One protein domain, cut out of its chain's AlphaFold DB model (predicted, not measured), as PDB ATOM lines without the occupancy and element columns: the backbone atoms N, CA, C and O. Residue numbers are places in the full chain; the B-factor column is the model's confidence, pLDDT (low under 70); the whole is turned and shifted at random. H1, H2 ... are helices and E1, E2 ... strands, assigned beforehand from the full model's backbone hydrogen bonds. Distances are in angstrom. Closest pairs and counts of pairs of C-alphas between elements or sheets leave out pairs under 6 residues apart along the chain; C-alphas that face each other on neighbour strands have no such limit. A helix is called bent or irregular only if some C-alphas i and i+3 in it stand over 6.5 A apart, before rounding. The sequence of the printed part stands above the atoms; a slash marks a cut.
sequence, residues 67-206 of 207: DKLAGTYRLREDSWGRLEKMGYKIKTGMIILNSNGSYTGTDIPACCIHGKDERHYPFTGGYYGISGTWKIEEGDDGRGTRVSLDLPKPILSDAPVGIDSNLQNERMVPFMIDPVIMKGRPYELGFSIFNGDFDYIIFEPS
ATOM      1  N   ASP A  67     122.813 -83.763  64.621       86.44
ATOM      2  CA  ASP A  67     122.057 -83.441  65.833       86.44
ATOM      3  C   ASP A  67     122.388 -82.050  66.391       86.44
ATOM      4  O   ASP A  67     121.526 -81.412  66.987       86.44
ATOM      5  N   LYS A  68     123.601 -81.539  66.146       87.19
ATOM      6  CA  LYS A  68     124.008 -80.179  66.540       87.19
ATOM      7  C   LYS A  68     123.472 -79.080  65.625       87.19
ATOM      8  O   LYS A  68     123.566 -77.908  65.986       87.19
ATOM      9  N   LEU A  69     122.984 -79.447  64.442       88.12
ATOM     10  CA  LEU A  69     122.369 -78.540  63.470       88.12
ATOM     11  C   LEU A  69     120.858 -78.755  63.354       88.12
ATOM     12  O   LEU A  69     120.174 -77.957  62.731       88.12
ATOM     13  N   ALA A  70     120.317 -79.834  63.916       92.19
ATOM     14  CA  ALA A  70     118.880 -80.025  63.954       92.19
ATOM     15  C   ALA A  70     118.248 -78.947  64.848       92.19
ATOM     16  O   ALA A  70     118.665 -78.743  65.988       92.19
ATOM     17  N   GLY A  71     117.243 -78.247  64.333       94.25
ATOM     18  CA  GLY A  71     116.633 -77.117  65.019       94.25
ATOM     19  C   GLY A  71     115.818 -76.221  64.097       94.25
ATOM     20  O   GLY A  71     115.718 -76.449  62.891       94.25
ATOM     21  N   THR A  72     115.222 -75.190  64.694       95.19
ATOM     22  CA  THR A  72     114.520 -74.129  63.967       95.19
ATOM     23  C   THR A  72     115.438 -72.928  63.832       95.19
ATOM     24  O   THR A  72     115.988 -72.457  64.820       95.19
ATOM     25  N   TYR A  73     115.556 -72.411  62.621       95.25
ATOM     26  CA  TYR A  73     116.372 -71.271  62.251       95.25
ATOM     27  C   TYR A  73     115.467 -70.165  61.729       95.25
ATOM     28  O   TYR A  73     114.606 -70.423  60.891       95.25
ATOM     29  N   ARG A  74     115.649 -68.938  62.202       94.75
ATOM     30  CA  ARG A  74     114.867 -67.764  61.807       94.75
ATOM     31  C   ARG A  74     115.764 -66.727  61.169       94.75
ATOM     32  O   ARG A  74     116.924 -66.595  61.544       94.75
ATOM     33  N   LEU A  75     115.219 -65.992  60.212       92.50
ATOM     34  CA  LEU A  75     115.906 -64.880  59.579       92.50
ATOM     35  C   LEU A  75     116.350 -63.865  60.642       92.50
ATOM     36  O   LEU A  75     115.520 -63.312  61.365       92.50
ATOM     37  N   ARG A  76     117.657 -63.610  60.712       92.25
ATOM     38  CA  ARG A  76     118.249 -62.693  61.684       92.25
ATOM     39  C   ARG A  76     117.973 -61.239  61.312       92.25
ATOM     40  O   ARG A  76     117.998 -60.863  60.138       92.25
ATOM     41  N   GLU A  77     117.762 -60.393  62.319       89.00
ATOM     42  CA  GLU A  77     117.388 -58.983  62.123       89.00
ATOM     43  C   GLU A  77     118.420 -58.175  61.317       89.00
ATOM     44  O   GLU A  77     118.055 -57.323  60.509       89.00
ATOM     45  N   ASP A  78     119.714 -58.462  61.463       85.56
ATOM     46  CA  ASP A  78     120.791 -57.759  60.748       85.56
ATOM     47  C   ASP A  78     120.825 -58.043  59.231       85.56
ATOM     48  O   ASP A  78     121.449 -57.314  58.452       85.56
ATOM     49  N   SER A  79     120.136 -59.095  58.791       87.00
ATOM     50  CA  SER A  79     119.970 -59.436  57.381       87.00
ATOM     51  C   SER A  79     118.876 -58.588  56.727       87.00
ATOM     52  O   SER A  79     118.849 -58.431  55.505       87.00
ATOM     53  N   TRP A  80     118.013 -57.963  57.533       84.62
ATOM     54  CA  TRP A  80     116.849 -57.225  57.063       84.62
ATOM     55  C   TRP A  80     117.195 -56.002  56.217       84.62
ATOM     56  O   TRP A  80     116.664 -55.838  55.122       84.62
ATOM     57  N   GLY A  81     118.147 -55.178  56.665       83.00
ATOM     58  CA  GLY A  81     118.540 -53.978  55.918       83.00
ATOM     59  C   GLY A  81     119.124 -54.285  54.531       83.00
ATOM     60  O   GLY A  81     119.191 -53.400  53.678       83.00
ATOM     61  N   ARG A  82     119.554 -55.531  54.281       81.19
ATOM     62  CA  ARG A  82     119.959 -56.012  52.950       81.19
ATOM     63  C   ARG A  82     118.751 -56.464  52.134       81.19
ATOM     64  O   ARG A  82     118.638 -56.077  50.975       81.19
ATOM     65  N   LEU A  83     117.847 -57.224  52.746       81.31
ATOM     66  CA  LEU A  83     116.601 -57.681  52.131       81.31
ATOM     67  C   LEU A  83     115.706 -56.509  51.691       81.31
ATOM     68  O   LEU A  83     115.238 -56.509  50.555       81.31
ATOM     69  N   GLU A  84     115.559 -55.456  52.500       82.19
ATOM     70  CA  GLU A  84     114.804 -54.250  52.111       82.19
ATOM     71  C   GLU A  84     115.363 -53.592  50.850       82.19
ATOM     72  O   GLU A  84     114.609 -53.199  49.963       82.19
ATOM     73  N   LYS A  85     116.695 -53.508  50.736       78.25
ATOM     74  CA  LYS A  85     117.361 -52.938  49.553       78.25
ATOM     75  C   LYS A  85     117.128 -53.765  48.287       78.25
ATOM     76  O   LYS A  85     117.294 -53.229  47.197       78.25
ATOM     77  N   MET A  86     116.781 -55.044  48.433       74.88
ATOM     78  CA  MET A  86     116.407 -55.950  47.342       74.88
ATOM     79  C   MET A  86     114.883 -55.986  47.099       74.88
ATOM     80  O   MET A  86     114.443 -56.629  46.155       74.88
ATOM     81  N   GLY A  87     114.074 -55.280  47.901       75.88
ATOM     82  CA  GLY A  87     112.617 -55.167  47.718       75.88
ATOM     83  C   GLY A  87     111.765 -56.128  48.557       75.88
ATOM     84  O   GLY A  87     110.540 -56.132  48.426       75.88
ATOM     85  N   TYR A  88     112.380 -56.910  49.444       78.19
ATOM     86  CA  TYR A  88     111.688 -57.838  50.341       78.19
ATOM     87  C   TYR A  88     110.939 -57.106  51.466       78.19
ATOM     88  O   TYR A  88     111.418 -56.104  51.995       78.19
ATOM     89  N   LYS A  89     109.756 -57.614  51.843       80.12
ATOM     90  CA  LYS A  89     108.825 -56.994  52.820       80.12
ATOM     91  C   LYS A  89     108.493 -57.872  54.035       80.12
ATOM     92  O   LYS A  89     108.161 -57.354  55.096       80.12
ATOM     93  N   ILE A  90     108.591 -59.186  53.884       81.75
ATOM     94  CA  ILE A  90     108.345 -60.196  54.914       81.75
ATOM     95  C   ILE A  90     109.658 -60.532  55.637       81.75
ATOM     96  O   ILE A  90     110.691 -60.755  55.002       81.75
ATOM     97  N   LYS A  91     109.585 -60.569  56.973       86.25
ATOM     98  CA  LYS A  91     110.698 -60.802  57.916       86.25
ATOM     99  C   LYS A  91     110.663 -62.182  58.586       86.25
ATOM    100  O   LYS A  91     111.479 -62.458  59.453       86.25
ATOM    101  N   THR A  92     109.696 -63.025  58.237       89.25
ATOM    102  CA  THR A  92     109.357 -64.265  58.958       89.25
ATOM    103  C   THR A  92     110.040 -65.515  58.409       89.25
ATOM    104  O   THR A  92     109.651 -66.621  58.774       89.25
ATOM    105  N   GLY A  93     111.064 -65.353  57.564       90.00
ATOM    106  CA  GLY A  93     111.809 -66.468  56.980       90.00
ATOM    107  C   GLY A  93     112.266 -67.465  58.041       90.00
ATOM    108  O   GLY A  93     112.863 -67.082  59.050       90.00
ATOM    109  N   MET A  94     111.995 -68.748  57.814       94.00
ATOM    110  CA  MET A  94     112.292 -69.811  58.770       94.00
ATOM    111  C   MET A  94     112.694 -71.104  58.065       94.00
ATOM    112  O   MET A  94     112.077 -71.484  57.079       94.00
ATOM    113  N   ILE A  95     113.689 -71.806  58.605       93.31
ATOM    114  CA  ILE A  95     114.134 -73.131  58.161       93.31
ATOM    115  C   ILE A  95     114.149 -74.070  59.358       93.31
ATOM    116  O   ILE A  95     114.706 -73.749  60.399       93.31
ATOM    117  N   ILE A  96     113.563 -75.248  59.214       94.62
ATOM    118  CA  ILE A  96     113.580 -76.307  60.217       94.62
ATOM    119  C   ILE A  96     114.411 -77.451  59.653       94.62
ATOM    120  O   ILE A  96     114.056 -78.021  58.621       94.62
ATOM    121  N   LEU A  97     115.506 -77.784  60.332       94.06
ATOM    122  CA  LEU A  97     116.336 -78.949  60.045       94.06
ATOM    123  C   LEU A  97     115.983 -80.052  61.042       94.06
ATOM    124  O   LEU A  97     116.178 -79.897  62.246       94.06
ATOM    125  N   ASN A  98     115.468 -81.178  60.561       94.31
ATOM    126  CA  ASN A  98     115.158 -82.324  61.410       94.31
ATOM    127  C   ASN A  98     116.363 -83.267  61.506       94.31
ATOM    128  O   ASN A  98     117.095 -83.464  60.535       94.31
ATOM    129  N   SER A  99     116.524 -83.927  62.655       91.88
ATOM    130  CA  SER A  99     117.612 -84.888  62.901       91.88
ATOM    131  C   SER A  99     117.567 -86.128  61.999       91.88
ATOM    132  O   SER A  99     118.583 -86.792  61.821       91.88
ATOM    133  N   ASN A 100     116.414 -86.423  61.391       91.88
ATOM    134  CA  ASN A 100     116.244 -87.494  60.407       91.88
ATOM    135  C   ASN A 100     116.732 -87.120  58.991       91.88
ATOM    136  O   ASN A 100     116.527 -87.896  58.061       91.88
ATOM    137  N   GLY A 101     117.317 -85.931  58.809       90.12
ATOM    138  CA  GLY A 101     117.797 -85.447  57.515       90.12
ATOM    139  C   GLY A 101     116.720 -84.843  56.618       90.12
ATOM    140  O   GLY A 101     117.012 -84.527  55.473       90.12
ATOM    141  N   SER A 102     115.492 -84.643  57.100       92.25
ATOM    142  CA  SER A 102     114.476 -83.853  56.388       92.25
ATOM    143  C   SER A 102     114.532 -82.378  56.785       92.25
ATOM    144  O   SER A 102     114.942 -82.049  57.899       92.25
ATOM    145  N   TYR A 103     114.113 -81.477  55.899       92.81
ATOM    146  CA  TYR A 103     113.971 -80.057  56.213       92.81
ATOM    147  C   TYR A 103     112.685 -79.463  55.641       92.81
ATOM    148  O   TYR A 103     112.121 -79.971  54.668       92.81
ATOM    149  N   THR A 104     112.259 -78.347  56.226       91.81
ATOM    150  CA  THR A 104     111.195 -77.481  55.703       91.81
ATOM    151  C   THR A 104     111.605 -76.022  55.847       91.81
ATOM    152  O   THR A 104     112.135 -75.645  56.886       91.81
ATOM    153  N   GLY A 105     111.342 -75.193  54.848       89.50
ATOM    154  CA  GLY A 105     111.544 -73.752  54.880       89.50
ATOM    155  C   GLY A 105     110.264 -73.014  54.509       89.50
ATOM    156  O   GLY A 105     109.531 -73.447  53.622       89.50
ATOM    157  N   THR A 106     110.000 -71.905  55.186       89.25
ATOM    158  CA  THR A 106     108.857 -71.014  54.954       89.25
ATOM    159  C   THR A 106     109.348 -69.586  54.827       89.25
ATOM    160  O   THR A 106     110.289 -69.192  55.517       89.25
ATOM    161  N   ASP A 107     108.699 -68.800  53.973       87.19
ATOM    162  CA  ASP A 107     109.070 -67.412  53.702       87.19
ATOM    163  C   ASP A 107     110.561 -67.237  53.352       87.19
ATOM    164  O   ASP A 107     111.209 -66.281  53.781       87.19
ATOM    165  N   ILE A 108     111.139 -68.177  52.594       86.81
ATOM    166  CA  ILE A 108     112.552 -68.106  52.207       86.81
ATOM    167  C   ILE A 108     112.707 -67.092  51.074       86.81
ATOM    168  O   ILE A 108     112.116 -67.308  50.013       86.81
ATOM    169  N   PRO A 109     113.490 -66.009  51.252       83.62
ATOM    170  CA  PRO A 109     113.713 -65.039  50.187       83.62
ATOM    171  C   PRO A 109     114.319 -65.713  48.954       83.62
ATOM    172  O   PRO A 109     115.282 -66.476  49.074       83.62
ATOM    173  N   ALA A 110     113.794 -65.406  47.770       79.44
ATOM    174  CA  ALA A 110     114.266 -65.940  46.493       79.44
ATOM    175  C   ALA A 110     115.789 -65.781  46.292       79.44
ATOM    176  O   ALA A 110     116.450 -66.710  45.823       79.44
ATOM    177  N   CYS A 111     116.381 -64.686  46.777       77.12
ATOM    178  CA  CYS A 111     117.820 -64.431  46.698       77.12
ATOM    179  C   CYS A 111     118.663 -65.474  47.455       77.12
ATOM    180  O   CYS A 111     119.816 -65.707  47.098       77.12
ATOM    181  N   CYS A 112     118.095 -66.126  48.478       81.12
ATOM    182  CA  CYS A 112     118.748 -67.202  49.229       81.12
ATOM    183  C   CYS A 112     118.776 -68.519  48.439       81.12
ATOM    184  O   CYS A 112     119.639 -69.356  48.673       81.12
ATOM    185  N   ILE A 113     117.841 -68.697  47.505       78.44
ATOM    186  CA  ILE A 113     117.697 -69.906  46.684       78.44
ATOM    187  C   ILE A 113     118.455 -69.746  45.365       78.44
ATOM    188  O   ILE A 113     119.073 -70.681  44.870       78.44
ATOM    189  N   HIS A 114     118.428 -68.542  44.795       71.44
ATOM    190  CA  HIS A 114     119.039 -68.226  43.508       71.44
ATOM    191  C   HIS A 114     120.439 -67.624  43.618       71.44
ATOM    192  O   HIS A 114     120.975 -67.218  42.592       71.44
ATOM    193  N   GLY A 115     121.025 -67.507  44.818       61.75
ATOM    194  CA  GLY A 115     122.418 -67.089  45.060       61.75
ATOM    195  C   GLY A 115     122.928 -65.919  44.204       61.75
ATOM    196  O   GLY A 115     124.088 -65.906  43.776       61.75
ATOM    197  N   LYS A 116     122.048 -64.965  43.895       61.59
ATOM    198  CA  LYS A 116     122.302 -63.815  43.030       61.59
ATOM    199  C   LYS A 116     121.659 -62.574  43.626       61.59
ATOM    200  O   LYS A 116     120.621 -62.639  44.281       61.59
ATOM    201  N   ASP A 117     122.273 -61.437  43.328       58.66
ATOM    202  CA  ASP A 117     121.758 -60.133  43.714       58.66
ATOM    203  C   ASP A 117     120.586 -59.731  42.837       58.66
ATOM    204  O   ASP A 117     120.742 -59.371  41.664       58.66
ATOM    205  N   GLU A 118     119.409 -59.743  43.445       54.16
ATOM    206  CA  GLU A 118     118.172 -59.382  42.768       54.16
ATOM    207  C   GLU A 118     118.095 -57.898  42.393       54.16
ATOM    208  O   GLU A 118     117.272 -57.527  41.560       54.16
ATOM    209  N   ARG A 119     118.994 -57.045  42.914       54.22
ATOM    210  CA  ARG A 119     119.102 -55.641  42.474       54.22
ATOM    211  C   ARG A 119     119.581 -55.504  41.033       54.22
ATOM    212  O   ARG A 119     119.165 -54.576  40.348       54.22
ATOM    213  N   HIS A 120     120.479 -56.386  40.594       50.50
ATOM    214  CA  HIS A 120     121.047 -56.350  39.242       50.50
ATOM    215  C   HIS A 120     120.290 -57.254  38.276       50.50
ATOM    216  O   HIS A 120     120.292 -57.006  37.072       50.50
ATOM    217  N   TYR A 121     119.640 -58.288  38.807       51.78
ATOM    218  CA  TYR A 121     118.843 -59.216  38.032       51.78
ATOM    219  C   TYR A 121     117.624 -59.640  38.855       51.78
ATOM    220  O   TYR A 121     117.743 -60.566  39.660       51.78
ATOM    221  N   PRO A 122     116.468 -58.970  38.710       51.16
ATOM    222  CA  PRO A 122     115.275 -59.248  39.504       51.16
ATOM    223  C   PRO A 122     114.650 -60.573  39.057       51.16
ATOM    224  O   PRO A 122     113.635 -60.630  38.370       51.16
ATOM    225  N   PHE A 123     115.298 -61.674  39.415       55.50
ATOM    226  CA  PHE A 123     114.837 -63.010  39.116       55.50
ATOM    227  C   PHE A 123     113.730 -63.346  40.109       55.50
ATOM    228  O   PHE A 123     113.984 -63.653  41.267       55.50
ATOM    229  N   THR A 124     112.483 -63.311  39.639       52.25
ATOM    230  CA  THR A 124     111.295 -63.919  40.277       52.25
ATOM    231  C   THR A 124     110.837 -63.392  41.628       52.25
ATOM    232  O   THR A 124     109.888 -63.969  42.143       52.25
ATOM    233  N   GLY A 125     111.491 -62.367  42.182       53.84
ATOM    234  CA  GLY A 125     111.549 -62.145  43.622       53.84
ATOM    235  C   GLY A 125     110.241 -62.375  44.382       53.84
ATOM    236  O   GLY A 125     109.136 -62.077  43.937       53.84
ATOM    237  N   GLY A 126     110.384 -62.951  45.558       72.88
ATOM    238  CA  GLY A 126     109.272 -63.466  46.323       72.88
ATOM    239  C   GLY A 126     109.787 -64.424  47.371       72.88
ATOM    240  O   GLY A 126     110.982 -64.485  47.663       72.88
ATOM    241  N   TYR A 127     108.863 -65.168  47.942       78.88
ATOM    242  CA  TYR A 127     109.155 -66.054  49.042       78.88
ATOM    243  C   TYR A 127     108.787 -67.469  48.658       78.88
ATOM    244  O   TYR A 127     107.786 -67.697  47.981       78.88
ATOM    245  N   TYR A 128     109.606 -68.412  49.094       78.69
ATOM    246  CA  TYR A 128     109.404 -69.816  48.802       78.69
ATOM    247  C   TYR A 128     109.086 -70.593  50.071       78.69
ATOM    248  O   TYR A 128     109.748 -70.440  51.103       78.69
ATOM    249  N   GLY A 129     108.098 -71.475  49.950       82.75
ATOM    250  CA  GLY A 129     108.018 -72.683  50.754       82.75
ATOM    251  C   GLY A 129     108.900 -73.755  50.119       82.75
ATOM    252  O   GLY A 129     108.754 -74.059  48.936       82.75
ATOM    253  N   ILE A 130     109.831 -74.320  50.882       82.88
ATOM    254  CA  ILE A 130     110.726 -75.391  50.428       82.88
ATOM    255  C   ILE A 130     110.664 -76.564  51.401       82.88
ATOM    256  O   ILE A 130     110.408 -76.393  52.587       82.88
ATOM    257  N   SER A 131     110.882 -77.780  50.922       86.81
ATOM    258  CA  SER A 131     111.011 -78.956  51.786       86.81
ATOM    259  C   SER A 131     111.792 -80.030  51.059       86.81
ATOM    260  O   SER A 131     111.733 -80.084  49.839       86.81
ATOM    261  N   GLY A 132     112.518 -80.878  51.773       88.19
ATOM    262  CA  GLY A 132     113.322 -81.914  51.136       88.19
ATOM    263  C   GLY A 132     114.225 -82.624  52.125       88.19
ATOM    264  O   GLY A 132     113.922 -82.702  53.317       88.19
ATOM    265  N   THR A 133     115.349 -83.129  51.627       90.56
ATOM    266  CA  THR A 133     116.397 -83.734  52.453       90.56
ATOM    267  C   THR A 133     117.615 -82.832  52.542       90.56
ATOM    268  O   THR A 133     117.952 -82.150  51.580       90.56
ATOM    269  N   TRP A 134     118.294 -82.842  53.682       90.88
ATOM    270  CA  TRP A 134     119.531 -82.108  53.895       90.88
ATOM    271  C   TRP A 134     120.646 -83.030  54.372       90.88
ATOM    272  O   TRP A 134     120.409 -84.070  54.992       90.88
ATOM    273  N   LYS A 135     121.880 -82.628  54.085       89.31
ATOM    274  CA  LYS A 135     123.097 -83.317  54.516       89.31
ATOM    275  C   LYS A 135     124.210 -82.316  54.793       89.31
ATOM    276  O   LYS A 135     124.138 -81.160  54.387       89.31
ATOM    277  N   ILE A 136     125.237 -82.781  55.491       87.88
ATOM    278  CA  ILE A 136     126.432 -81.997  55.795       87.88
ATOM    279  C   ILE A 136     127.520 -82.392  54.808       87.88
ATOM    280  O   ILE A 136     127.799 -83.579  54.642       87.88
ATOM    281  N   GLU A 137     128.133 -81.401  54.177       84.81
ATOM    282  CA  GLU A 137     129.215 -81.591  53.216       84.81
ATOM    283  C   GLU A 137     130.455 -80.804  53.639       84.81
ATOM    284  O   GLU A 137     130.376 -79.749  54.279       84.81
ATOM    285  N   GLU A 138     131.624 -81.332  53.293       76.75
ATOM    286  CA  GLU A 138     132.876 -80.601  53.433       76.75
ATOM    287  C   GLU A 138     132.981 -79.586  52.289       76.75
ATOM    288  O   GLU A 138     132.791 -79.930  51.127       76.75
ATOM    289  N   GLY A 139     133.211 -78.310  52.608       66.44
ATOM    290  CA  GLY A 139     133.369 -77.278  51.588       66.44
ATOM    291  C   GLY A 139     134.778 -77.281  51.004       66.44
ATOM    292  O   GLY A 139     135.748 -77.017  51.715       66.44
ATOM    293  N   ASP A 140     134.874 -77.482  49.690       61.38
ATOM    294  CA  ASP A 140     136.139 -77.598  48.945       61.38
ATOM    295  C   ASP A 140     136.963 -76.292  48.839       61.38
ATOM    296  O   ASP A 140     138.081 -76.288  48.328       61.38
ATOM    297  N   ASP A 141     136.441 -75.155  49.307       60.19
ATOM    298  CA  ASP A 141     136.967 -73.811  49.020       60.19
ATOM    299  C   ASP A 141     137.419 -73.024  50.260       60.19
ATOM    300  O   ASP A 141     137.497 -71.792  50.247       60.19
ATOM    301  N   GLY A 142     137.696 -73.713  51.367       60.38
ATOM    302  CA  GLY A 142     138.130 -73.070  52.610       60.38
ATOM    303  C   GLY A 142     137.028 -72.276  53.328       60.38
ATOM    304  O   GLY A 142     137.306 -71.686  54.377       60.38
ATOM    305  N   ARG A 143     135.781 -72.305  52.826       61.50
ATOM    306  CA  ARG A 143     134.583 -71.754  53.492       61.50
ATOM    307  C   ARG A 143     134.015 -72.678  54.573       61.50
ATOM    308  O   ARG A 143     132.979 -72.369  55.146       61.50
ATOM    309  N   GLY A 144     134.715 -73.769  54.891       72.81
ATOM    310  CA  GLY A 144     134.348 -74.672  55.974       72.81
ATOM    311  C   GLY A 144     133.204 -75.611  55.602       72.81
ATOM    312  O   GLY A 144     133.046 -75.990  54.447       72.81
ATOM    313  N   THR A 145     132.438 -76.025  56.598       79.12
ATOM    314  CA  THR A 145     131.383 -77.033  56.482       79.12
ATOM    315  C   THR A 145     130.105 -76.426  55.905       79.12
ATOM    316  O   THR A 145     129.688 -75.336  56.310       79.12
ATOM    317  N   ARG A 146     129.473 -77.130  54.964       82.81
ATOM    318  CA  ARG A 146     128.245 -76.713  54.277       82.81
ATOM    319  C   ARG A 146     127.072 -77.596  54.678       82.81
ATOM    320  O   ARG A 146     127.249 -78.762  55.029       82.81
ATOM    321  N   VAL A 147     125.876 -77.034  54.606       80.81
ATOM    322  CA  VAL A 147     124.621 -77.785  54.644       80.81
ATOM    323  C   VAL A 147     124.079 -77.786  53.225       80.81
ATOM    324  O   VAL A 147     123.744 -76.726  52.719       80.81
ATOM    325  N   SER A 148     124.009 -78.947  52.582       83.88
ATOM    326  CA  SER A 148     123.391 -79.070  51.260       83.88
ATOM    327  C   SER A 148     121.908 -79.372  51.435       83.88
ATOM    328  O   SER A 148     121.549 -80.354  52.097       83.88
ATOM    329  N   LEU A 149     121.050 -78.508  50.892       81.69
ATOM    330  CA  LEU A 149     119.597 -78.669  50.888       81.69
ATOM    331  C   LEU A 149     119.161 -79.169  49.508       81.69
ATOM    332  O   LEU A 149     119.232 -78.435  48.521       81.69
ATOM    333  N   ASP A 150     118.683 -80.411  49.435       81.44
ATOM    334  CA  ASP A 150     118.136 -80.952  48.192       81.44
ATOM    335  C   ASP A 150     116.758 -80.341  47.933       81.44
ATOM    336  O   ASP A 150     115.853 -80.420  48.771       81.44
ATOM    337  N   LEU A 151     116.608 -79.685  46.786       70.50
ATOM    338  CA  LEU A 151     115.376 -79.003  46.416       70.50
ATOM    339  C   LEU A 151     114.524 -79.914  45.528       70.50
ATOM    340  O   LEU A 151     114.992 -80.334  44.463       70.50
ATOM    341  N   PRO A 152     113.253 -80.168  45.880       63.03
ATOM    342  CA  PRO A 152     112.358 -80.930  45.033       63.03
ATOM    343  C   PRO A 152     112.134 -80.149  43.738       63.03
ATOM    344  O   PRO A 152     111.772 -78.973  43.740       63.03
ATOM    345  N   LYS A 153     112.373 -80.811  42.607       57.88
ATOM    346  CA  LYS A 153     112.086 -80.252  41.285       57.88
ATOM    347  C   LYS A 153     110.663 -80.644  40.866       57.88
ATOM    348  O   LYS A 153     110.366 -81.837  40.886       57.88
ATOM    349  N   PRO A 154     109.819 -79.704  40.396       53.84
ATOM    350  CA  PRO A 154     109.991 -78.247  40.393       53.84
ATOM    351  C   PRO A 154     109.609 -77.612  41.742       53.84
ATOM    352  O   PRO A 154     108.629 -78.019  42.363       53.84
ATOM    353  N   ILE A 155     110.316 -76.548  42.142       55.94
ATOM    354  CA  ILE A 155     109.826 -75.664  43.205       55.94
ATOM    355  C   ILE A 155     108.669 -74.869  42.612       55.94
ATOM    356  O   ILE A 155     108.867 -73.944  41.820       55.94
ATOM    357  N   LEU A 156     107.448 -75.260  42.955       48.97
ATOM    358  CA  LEU A 156     106.280 -74.445  42.682       48.97
ATOM    359  C   LEU A 156     106.361 -73.259  43.644       48.97
ATOM    360  O   LEU A 156     106.115 -73.409  44.835       48.97
ATOM    361  N   SER A 157     106.786 -72.093  43.146       48.91
ATOM    362  CA  SER A 157     106.549 -70.860  43.892       48.91
ATOM    363  C   SER A 157     105.035 -70.700  43.971       48.91
ATOM    364  O   SER A 157     104.361 -70.610  42.939       48.91
ATOM    365  N   ASP A 158     104.503 -70.631  45.187       48.22
ATOM    366  CA  ASP A 158     103.307 -69.832  45.396       48.22
ATOM    367  C   ASP A 158     103.649 -68.454  44.817       48.22
ATOM    368  O   ASP A 158     104.762 -67.954  45.021       48.22
ATOM    369  N   ALA A 159     102.802 -67.945  43.923       46.00
ATOM    370  CA  ALA A 159     103.117 -66.800  43.072       46.00
ATOM    371  C   ALA A 159     103.852 -65.697  43.859       46.00
ATOM    372  O   ALA A 159     103.447 -65.433  44.989       46.00
ATOM    373  N   PRO A 160     104.902 -65.060  43.307       50.50
ATOM    374  CA  PRO A 160     105.679 -64.064  44.035       50.50
ATOM    375  C   PRO A 160     104.769 -62.972  44.609       50.50
ATOM    376  O   PRO A 160     104.289 -62.092  43.893       50.50
ATOM    377  N   VAL A 161     104.476 -63.054  45.909       48.09
ATOM    378  CA  VAL A 161     103.637 -62.073  46.592       48.09
ATOM    379  C   VAL A 161     104.515 -60.867  46.903       48.09
ATOM    380  O   VAL A 161     105.451 -60.960  47.693       48.09
ATOM    381  N   GLY A 162     104.194 -59.715  46.307       46.50
ATOM    382  CA  GLY A 162     104.717 -58.419  46.752       46.50
ATOM    383  C   GLY A 162     105.722 -57.703  45.845       46.50
ATOM    384  O   GLY A 162     106.239 -56.671  46.283       46.50
ATOM    385  N   ILE A 163     105.958 -58.177  44.614       50.25
ATOM    386  CA  ILE A 163     106.853 -57.529  43.631       50.25
ATOM    387  C   ILE A 163     106.082 -56.992  42.414       50.25
ATOM    388  O   ILE A 163     105.023 -57.503  42.053       50.25
ATOM    389  N   ASP A 164     106.622 -55.933  41.805       45.44
ATOM    390  CA  ASP A 164     106.180 -55.345  40.536       45.44
ATOM    391  C   ASP A 164     106.062 -56.411  39.428       45.44
ATOM    392  O   ASP A 164     107.015 -57.127  39.103       45.44
ATOM    393  N   SER A 165     104.873 -56.520  38.836       50.47
ATOM    394  CA  SER A 165     104.519 -57.519  37.824       50.47
ATOM    395  C   SER A 165     105.350 -57.446  36.540       50.47
ATOM    396  O   SER A 165     105.397 -58.421  35.793       50.47
ATOM    397  N   ASN A 166     106.029 -56.328  36.273       48.69
ATOM    398  CA  ASN A 166     106.787 -56.122  35.035       48.69
ATOM    399  C   ASN A 166     108.154 -56.836  35.007       48.69
ATOM    400  O   ASN A 166     108.793 -56.884  33.958       48.69
ATOM    401  N   LEU A 167     108.599 -57.414  36.129       48.25
ATOM    402  CA  LEU A 167     109.916 -58.055  36.279       48.25
ATOM    403  C   LEU A 167     109.865 -59.598  36.233       48.25
ATOM    404  O   LEU A 167     110.849 -60.272  36.514       48.25
ATOM    405  N   GLN A 168     108.722 -60.193  35.873       49.66
ATOM    406  CA  GLN A 168     108.474 -61.640  36.010       49.66
ATOM    407  C   GLN A 168     109.039 -62.534  34.884       49.66
ATOM    408  O   GLN A 168     108.930 -63.760  34.978       49.66
ATOM    409  N   ASN A 169     109.633 -61.960  33.832       46.91
ATOM    410  CA  ASN A 169     109.852 -62.664  32.559       46.91
ATOM    411  C   ASN A 169     111.184 -63.427  32.420       46.91
ATOM    412  O   ASN A 169     111.389 -64.090  31.408       46.91
ATOM    413  N   GLU A 170     112.053 -63.429  33.433       50.66
ATOM    414  CA  GLU A 170     113.302 -64.208  33.422       50.66
ATOM    415  C   GLU A 170     113.389 -65.104  34.662       50.66
ATOM    416  O   GLU A 170     114.143 -64.855  35.595       50.66
ATOM    417  N   ARG A 171     112.574 -66.161  34.732       51.69
ATOM    418  CA  ARG A 171     112.667 -67.101  35.857       51.69
ATOM    419  C   ARG A 171     113.898 -67.992  35.695       51.69
ATOM    420  O   ARG A 171     113.915 -68.865  34.830       51.69
ATOM    421  N   MET A 172     114.920 -67.799  36.529       51.88
ATOM    422  CA  MET A 172     115.988 -68.791  36.653       51.88
ATOM    423  C   MET A 172     115.469 -70.010  37.413       51.88
ATOM    424  O   MET A 172     114.719 -69.883  38.378       51.88
ATOM    425  N   VAL A 173     115.864 -71.199  36.961       56.22
ATOM    426  CA  VAL A 173     115.574 -72.432  37.693       56.22
ATOM    427  C   VAL A 173     116.369 -72.386  39.002       56.22
ATOM    428  O   VAL A 173     117.574 -72.118  38.942       56.22
ATOM    429  N   PRO A 174     115.734 -72.655  40.156       56.84
ATOM    430  CA  PRO A 174     116.436 -72.833  41.417       56.84
ATOM    431  C   PRO A 174     117.639 -73.756  41.233       56.84
ATOM    432  O   PRO A 174     117.502 -74.872  40.719       56.84
ATOM    433  N   PHE A 175     118.819 -73.282  41.615       59.09
ATOM    434  CA  PHE A 175     119.996 -74.130  41.711       59.09
ATOM    435  C   PHE A 175     120.163 -74.594  43.153       59.09
ATOM    436  O   PHE A 175     119.585 -74.023  44.072       59.09
ATOM    437  N   MET A 176     120.897 -75.692  43.315       56.47
ATOM    438  CA  MET A 176     121.227 -76.296  44.604       56.47
ATOM    439  C   MET A 176     121.596 -75.231  45.645       56.47
ATOM    440  O   MET A 176     122.359 -74.310  45.344       56.47
ATOM    441  N   ILE A 177     121.036 -75.349  46.849       70.25
ATOM    442  CA  ILE A 177     121.285 -74.405  47.933       70.25
ATOM    443  C   ILE A 177     122.267 -75.043  48.908       70.25
ATOM    444  O   ILE A 177     121.930 -76.030  49.562       70.25
ATOM    445  N   ASP A 178     123.435 -74.425  49.049       72.06
ATOM    446  CA  ASP A 178     124.467 -74.872  49.984       72.06
ATOM    447  C   ASP A 178     124.781 -73.768  51.012       72.06
ATOM    448  O   ASP A 178     125.823 -73.105  50.906       72.06
ATOM    449  N   PRO A 179     123.889 -73.486  51.986       80.44
ATOM    450  CA  PRO A 179     124.210 -72.582  53.078       80.44
ATOM    451  C   PRO A 179     125.487 -73.023  53.798       80.44
ATOM    452  O   PRO A 179     125.733 -74.205  54.051       80.44
ATOM    453  N   VAL A 180     126.306 -72.039  54.160       82.81
ATOM    454  CA  VAL A 180     127.529 -72.264  54.937       82.81
ATOM    455  C   VAL A 180     127.211 -72.249  56.426       82.81
ATOM    456  O   VAL A 180     126.398 -71.445  56.887       82.81
ATOM    457  N   ILE A 181     127.877 -73.111  57.196       83.00
ATOM    458  CA  ILE A 181     127.742 -73.115  58.653       83.00
ATOM    459  C   ILE A 181     128.638 -72.021  59.232       83.00
ATOM    460  O   ILE A 181     129.873 -72.076  59.147       83.00
ATOM    461  N   MET A 182     128.009 -71.035  59.862       80.94
ATOM    462  CA  MET A 182     128.686 -69.917  60.506       80.94
ATOM    463  C   MET A 182     128.791 -70.143  62.021       80.94
ATOM    464  O   MET A 182     127.959 -70.799  62.657       80.94
ATOM    465  N   LYS A 183     129.866 -69.623  62.613       77.44
ATOM    466  CA  LYS A 183     130.107 -69.632  64.054       77.44
ATOM    467  C   LYS A 183     129.054 -68.756  64.737       77.44
ATOM    468  O   LYS A 183     129.109 -67.540  64.626       77.44
ATOM    469  N   GLY A 184     128.177 -69.393  65.503       71.00
ATOM    470  CA  GLY A 184     127.221 -68.768  66.418       71.00
ATOM    471  C   GLY A 184     127.056 -69.622  67.678       71.00
ATOM    472  O   GLY A 184     127.696 -70.673  67.814       71.00
ATOM    473  N   ARG A 185     126.212 -69.184  68.618       66.25
ATOM    474  CA  ARG A 185     125.769 -70.014  69.752       66.25
ATOM    475  C   ARG A 185     124.233 -70.038  69.813       66.25
ATOM    476  O   ARG A 185     123.683 -69.123  70.420       66.25
ATOM    477  N   PRO A 186     123.549 -71.065  69.262       81.06
ATOM    478  CA  PRO A 186     124.060 -72.209  68.480       81.06
ATOM    479  C   PRO A 186     124.546 -71.811  67.068       81.06
ATOM    480  O   PRO A 186     124.534 -70.632  66.727       81.06
ATOM    481  N   TYR A 187     125.017 -72.770  66.257       87.12
ATOM    482  CA  TYR A 187     125.504 -72.510  64.888       87.12
ATOM    483  C   TYR A 187     124.471 -71.789  64.018       87.12
ATOM    484  O   TYR A 187     123.285 -72.062  64.140       87.12
ATOM    485  N   GLU A 188     124.920 -70.936  63.101       89.69
ATOM    486  CA  GLU A 188     124.065 -70.162  62.188       89.69
ATOM    487  C   GLU A 188     124.154 -70.701  60.751       89.69
ATOM    488  O   GLU A 188     125.158 -71.315  60.375       89.69
ATOM    489  N   LEU A 189     123.130 -70.436  59.933       88.12
ATOM    490  CA  LEU A 189     123.112 -70.759  58.502       88.12
ATOM    491  C   LEU A 189     123.267 -69.481  57.672       88.12
ATOM    492  O   LEU A 189     122.427 -68.584  57.743       88.12
ATOM    493  N   GLY A 190     124.327 -69.405  56.868       87.69
ATOM    494  CA  GLY A 190     124.588 -68.281  55.968       87.69
ATOM    495  C   GLY A 190     124.255 -68.617  54.517       87.69
ATOM    496  O   GLY A 190     124.899 -69.474  53.914       87.69
ATOM    497  N   PHE A 191     123.308 -67.895  53.921       85.44
ATOM    498  CA  PHE A 191     122.947 -68.004  52.506       85.44
ATOM    499  C   PHE A 191     123.684 -66.942  51.699       85.44
ATOM    500  O   PHE A 191     123.460 -65.748  51.894       85.44
ATOM    501  N   SER A 192     124.578 -67.371  50.806       77.06
ATOM    502  CA  SER A 192     125.351 -66.462  49.954       77.06
ATOM    503  C   SER A 192     124.420 -65.747  48.976       77.06
ATOM    504  O   SER A 192     123.765 -66.403  48.172       77.06
ATOM    505  N   ILE A 193     124.388 -64.415  49.006       71.25
ATOM    506  CA  ILE A 193     123.582 -63.605  48.067       71.25
ATOM    507  C   ILE A 193     124.383 -63.086  46.869       71.25
ATOM    508  O   ILE A 193     123.810 -62.613  45.892       71.25
ATOM    509  N   PHE A 194     125.708 -63.231  46.906       67.00
ATOM    510  CA  PHE A 194     126.601 -62.938  45.789       67.00
ATOM    511  C   PHE A 194     127.561 -64.101  45.571       67.00
ATOM    512  O   PHE A 194     128.212 -64.568  46.505       67.00
ATOM    513  N   ASN A 195     127.703 -64.556  44.328       53.78
ATOM    514  CA  ASN A 195     128.690 -65.572  43.973       53.78
ATOM    515  C   ASN A 195     130.089 -64.931  43.843       53.78
ATOM    516  O   ASN A 195     130.611 -64.774  42.742       53.78
ATOM    517  N   GLY A 196     130.662 -64.460  44.959       46.69
ATOM    518  CA  GLY A 196     132.018 -63.896  44.976       46.69
ATOM    519  C   GLY A 196     132.323 -62.871  46.069       46.69
ATOM    520  O   GLY A 196     133.491 -62.735  46.429       46.69
ATOM    521  N   ASP A 197     131.311 -62.201  46.623       52.91
ATOM    522  CA  ASP A 197     131.466 -61.306  47.775       52.91
ATOM    523  C   ASP A 197     130.948 -62.002  49.046       52.91
ATOM    524  O   ASP A 197     129.993 -62.774  48.991       52.91
ATOM    525  N   PHE A 198     131.604 -61.764  50.190       61.34
ATOM    526  CA  PHE A 198     131.293 -62.359  51.503       61.34
ATOM    527  C   PHE A 198     129.995 -61.798  52.118       61.34
ATOM    528  O   PHE A 198     129.975 -61.376  53.274       61.34
ATOM    529  N   ASP A 199     128.918 -61.750  51.341       73.25
ATOM    530  CA  ASP A 199     127.622 -61.235  51.757       73.25
ATOM    531  C   ASP A 199     126.620 -62.377  51.917       73.25
ATOM    532  O   ASP A 199     126.360 -63.153  50.990       73.25
ATOM    533  N   TYR A 200     126.045 -62.452  53.118       81.38
ATOM    534  CA  TYR A 200     125.165 -63.531  53.539       81.38
ATOM    535  C   TYR A 200     123.852 -62.986  54.099       81.38
ATOM    536  O   TYR A 200     123.840 -61.984  54.819       81.38
ATOM    537  N   ILE A 201     122.762 -63.689  53.801       87.25
ATOM    538  CA  ILE A 201     121.525 -63.641  54.581       87.25
ATOM    539  C   ILE A 201     121.620 -64.730  55.636       87.25
ATOM    540  O   ILE A 201     121.893 -65.886  55.316       87.25
ATOM    541  N   ILE A 202     121.455 -64.346  56.895       90.75
ATOM    542  CA  ILE A 202     121.784 -65.202  58.026       90.75
ATOM    543  C   ILE A 202     120.500 -65.635  58.710       90.75
ATOM    544  O   ILE A 202     119.639 -64.816  59.030       90.75
ATOM    545  N   PHE A 203     120.392 -66.940  58.922       91.38
ATOM    546  CA  PHE A 203     119.360 -67.538  59.745       91.38
ATOM    547  C   PHE A 203     120.000 -68.029  61.045       91.38
ATOM    548  O   PHE A 203     120.932 -68.839  61.029       91.38
ATOM    549  N   GLU A 204     119.501 -67.534  62.170       92.62
ATOM    550  CA  GLU A 204     119.974 -67.880  63.507       92.62
ATOM    551  C   GLU A 204     119.037 -68.888  64.184       92.62
ATOM    552  O   GLU A 204     117.834 -68.891  63.909       92.62
ATOM    553  N   PRO A 205     119.539 -69.754  65.073       91.06
ATOM    554  CA  PRO A 205     118.687 -70.681  65.805       91.06
ATOM    555  C   PRO A 205     117.674 -69.956  66.699       91.06
ATOM    556  O   PRO A 205     118.039 -69.101  67.504       91.06
ATOM    557  N   SER A 206     116.406 -70.351  66.611       86.31
ATOM    558  CA  SER A 206     115.377 -69.969  67.576       86.31
ATOM    559  C   SER A 206     115.540 -70.846  68.816       86.31
ATOM    560  O   SER A 206     115.268 -72.045  68.753       86.31
TER     561      SER A 206
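What this domain is: This is residues 67 to 206 of the 207 residues of an uncharacterized protein of Verrucomicrobiales bacterium (UniProt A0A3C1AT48). Eight antiparallel strands curl round into a small, nearly closed barrel, its gap lying between the edge strands E5 and E6. H1 packs on E8 from outside, the short H2 sits at one end beside the strands, and the long loop of residues 150 to 179 reaches up to 24 A from the mean of the C-alphas. The printed part has 140 residues, in the order E1 H1 E2 E3 H2 E4 E5 E6 E7 E8; the class is mixed, helices and strands, with 61 residues in named elements, under half. It is compact, with a radius of gyration of the C-alphas of 14.2 A, and only just elongated, spanning 43 by 29 by 28 A.

How they stand to each other: The sheet runs E5, residues 145 to 149, E4, 127 to 138, E3, 102 to 109, E2, 94 to 97, E1, 71 to 75, E8, 200 to 205, E7, 188 to 192, and E6, 180 to 182. It is strongly twisted and a folded sheet, one sheet bent back on itself: E5 and E4 face E2, E1, E8, E7 and E6, with E3 as the hinge. E3 bends by 68 degrees at residue 106 and E4 by 80 degrees at residue 132. E4 pairs with E3 over residues 127 to 133, where N 130 and O 105 are 2.9 A apart, and with E5 over 134 to 138, where N 137 and O 146 are 2.9 A apart. E2 and E3 form a hairpin, with N 96 and O 104 at 2.8 A. E2 and E1 have N 73 and O 95 at 2.7 A, and E1 and E8 have N 74 and O 204 at 2.8 A. E6, E7 and E8 are a meander, each strand the antiparallel neighbour of the one before, with N 182 and O 188 at 2.9 A and N 191 and O 201 at 2.8 A. The closest C-alphas of E5 and E6, those of Arg 146 and Val 180, are 4.6 A apart. H1, residues 77 to 85, is on the sheet over E8, at a height over the sheet of 8.4 A, and only just slantwise to the strands at 33 degrees on the local plane; its closest C-alphas to E8 are Ser 79 and Ile 201, 5.3 A. H2, residues 110 to 113, is on the sheet at a height of 4.6 A, over none of its strands; the closest C-alphas of H2 and E7 are Cys 112 and Phe 191, 5.4 A. H1 is irregular, but only just, with C-alphas 78 and 81 6.53 A apart; 2 of 5 O i to N i+4 pairs and 4 of 6 O i to N i+3 pairs are within hydrogen-bond range, while H2 is too short for an i+4 pair.

Where its parts are: E1 begins at C-alpha 71, (116.633, -77.117, 65.019), and E8 ends at C-alpha 205, (118.687, -70.681, 65.805). E4 is the longest strand, 28.2 A from C-alpha 127 at (109.155, -66.054, 49.042) to C-alpha 138; E3 measures 19.8 A, E8 15.6 A and H1 13.9 A.

The domain as a whole: The C-alphas farthest apart, those of Asp 67 and Asn 166, are 43.9 A apart. The printed part has no cut. The long links are H2 to E4 and E5 to E6. Mean pLDDT of the printed part is 74.5, with 47 residues under 70, among them 115 to 125 and 152 to 176.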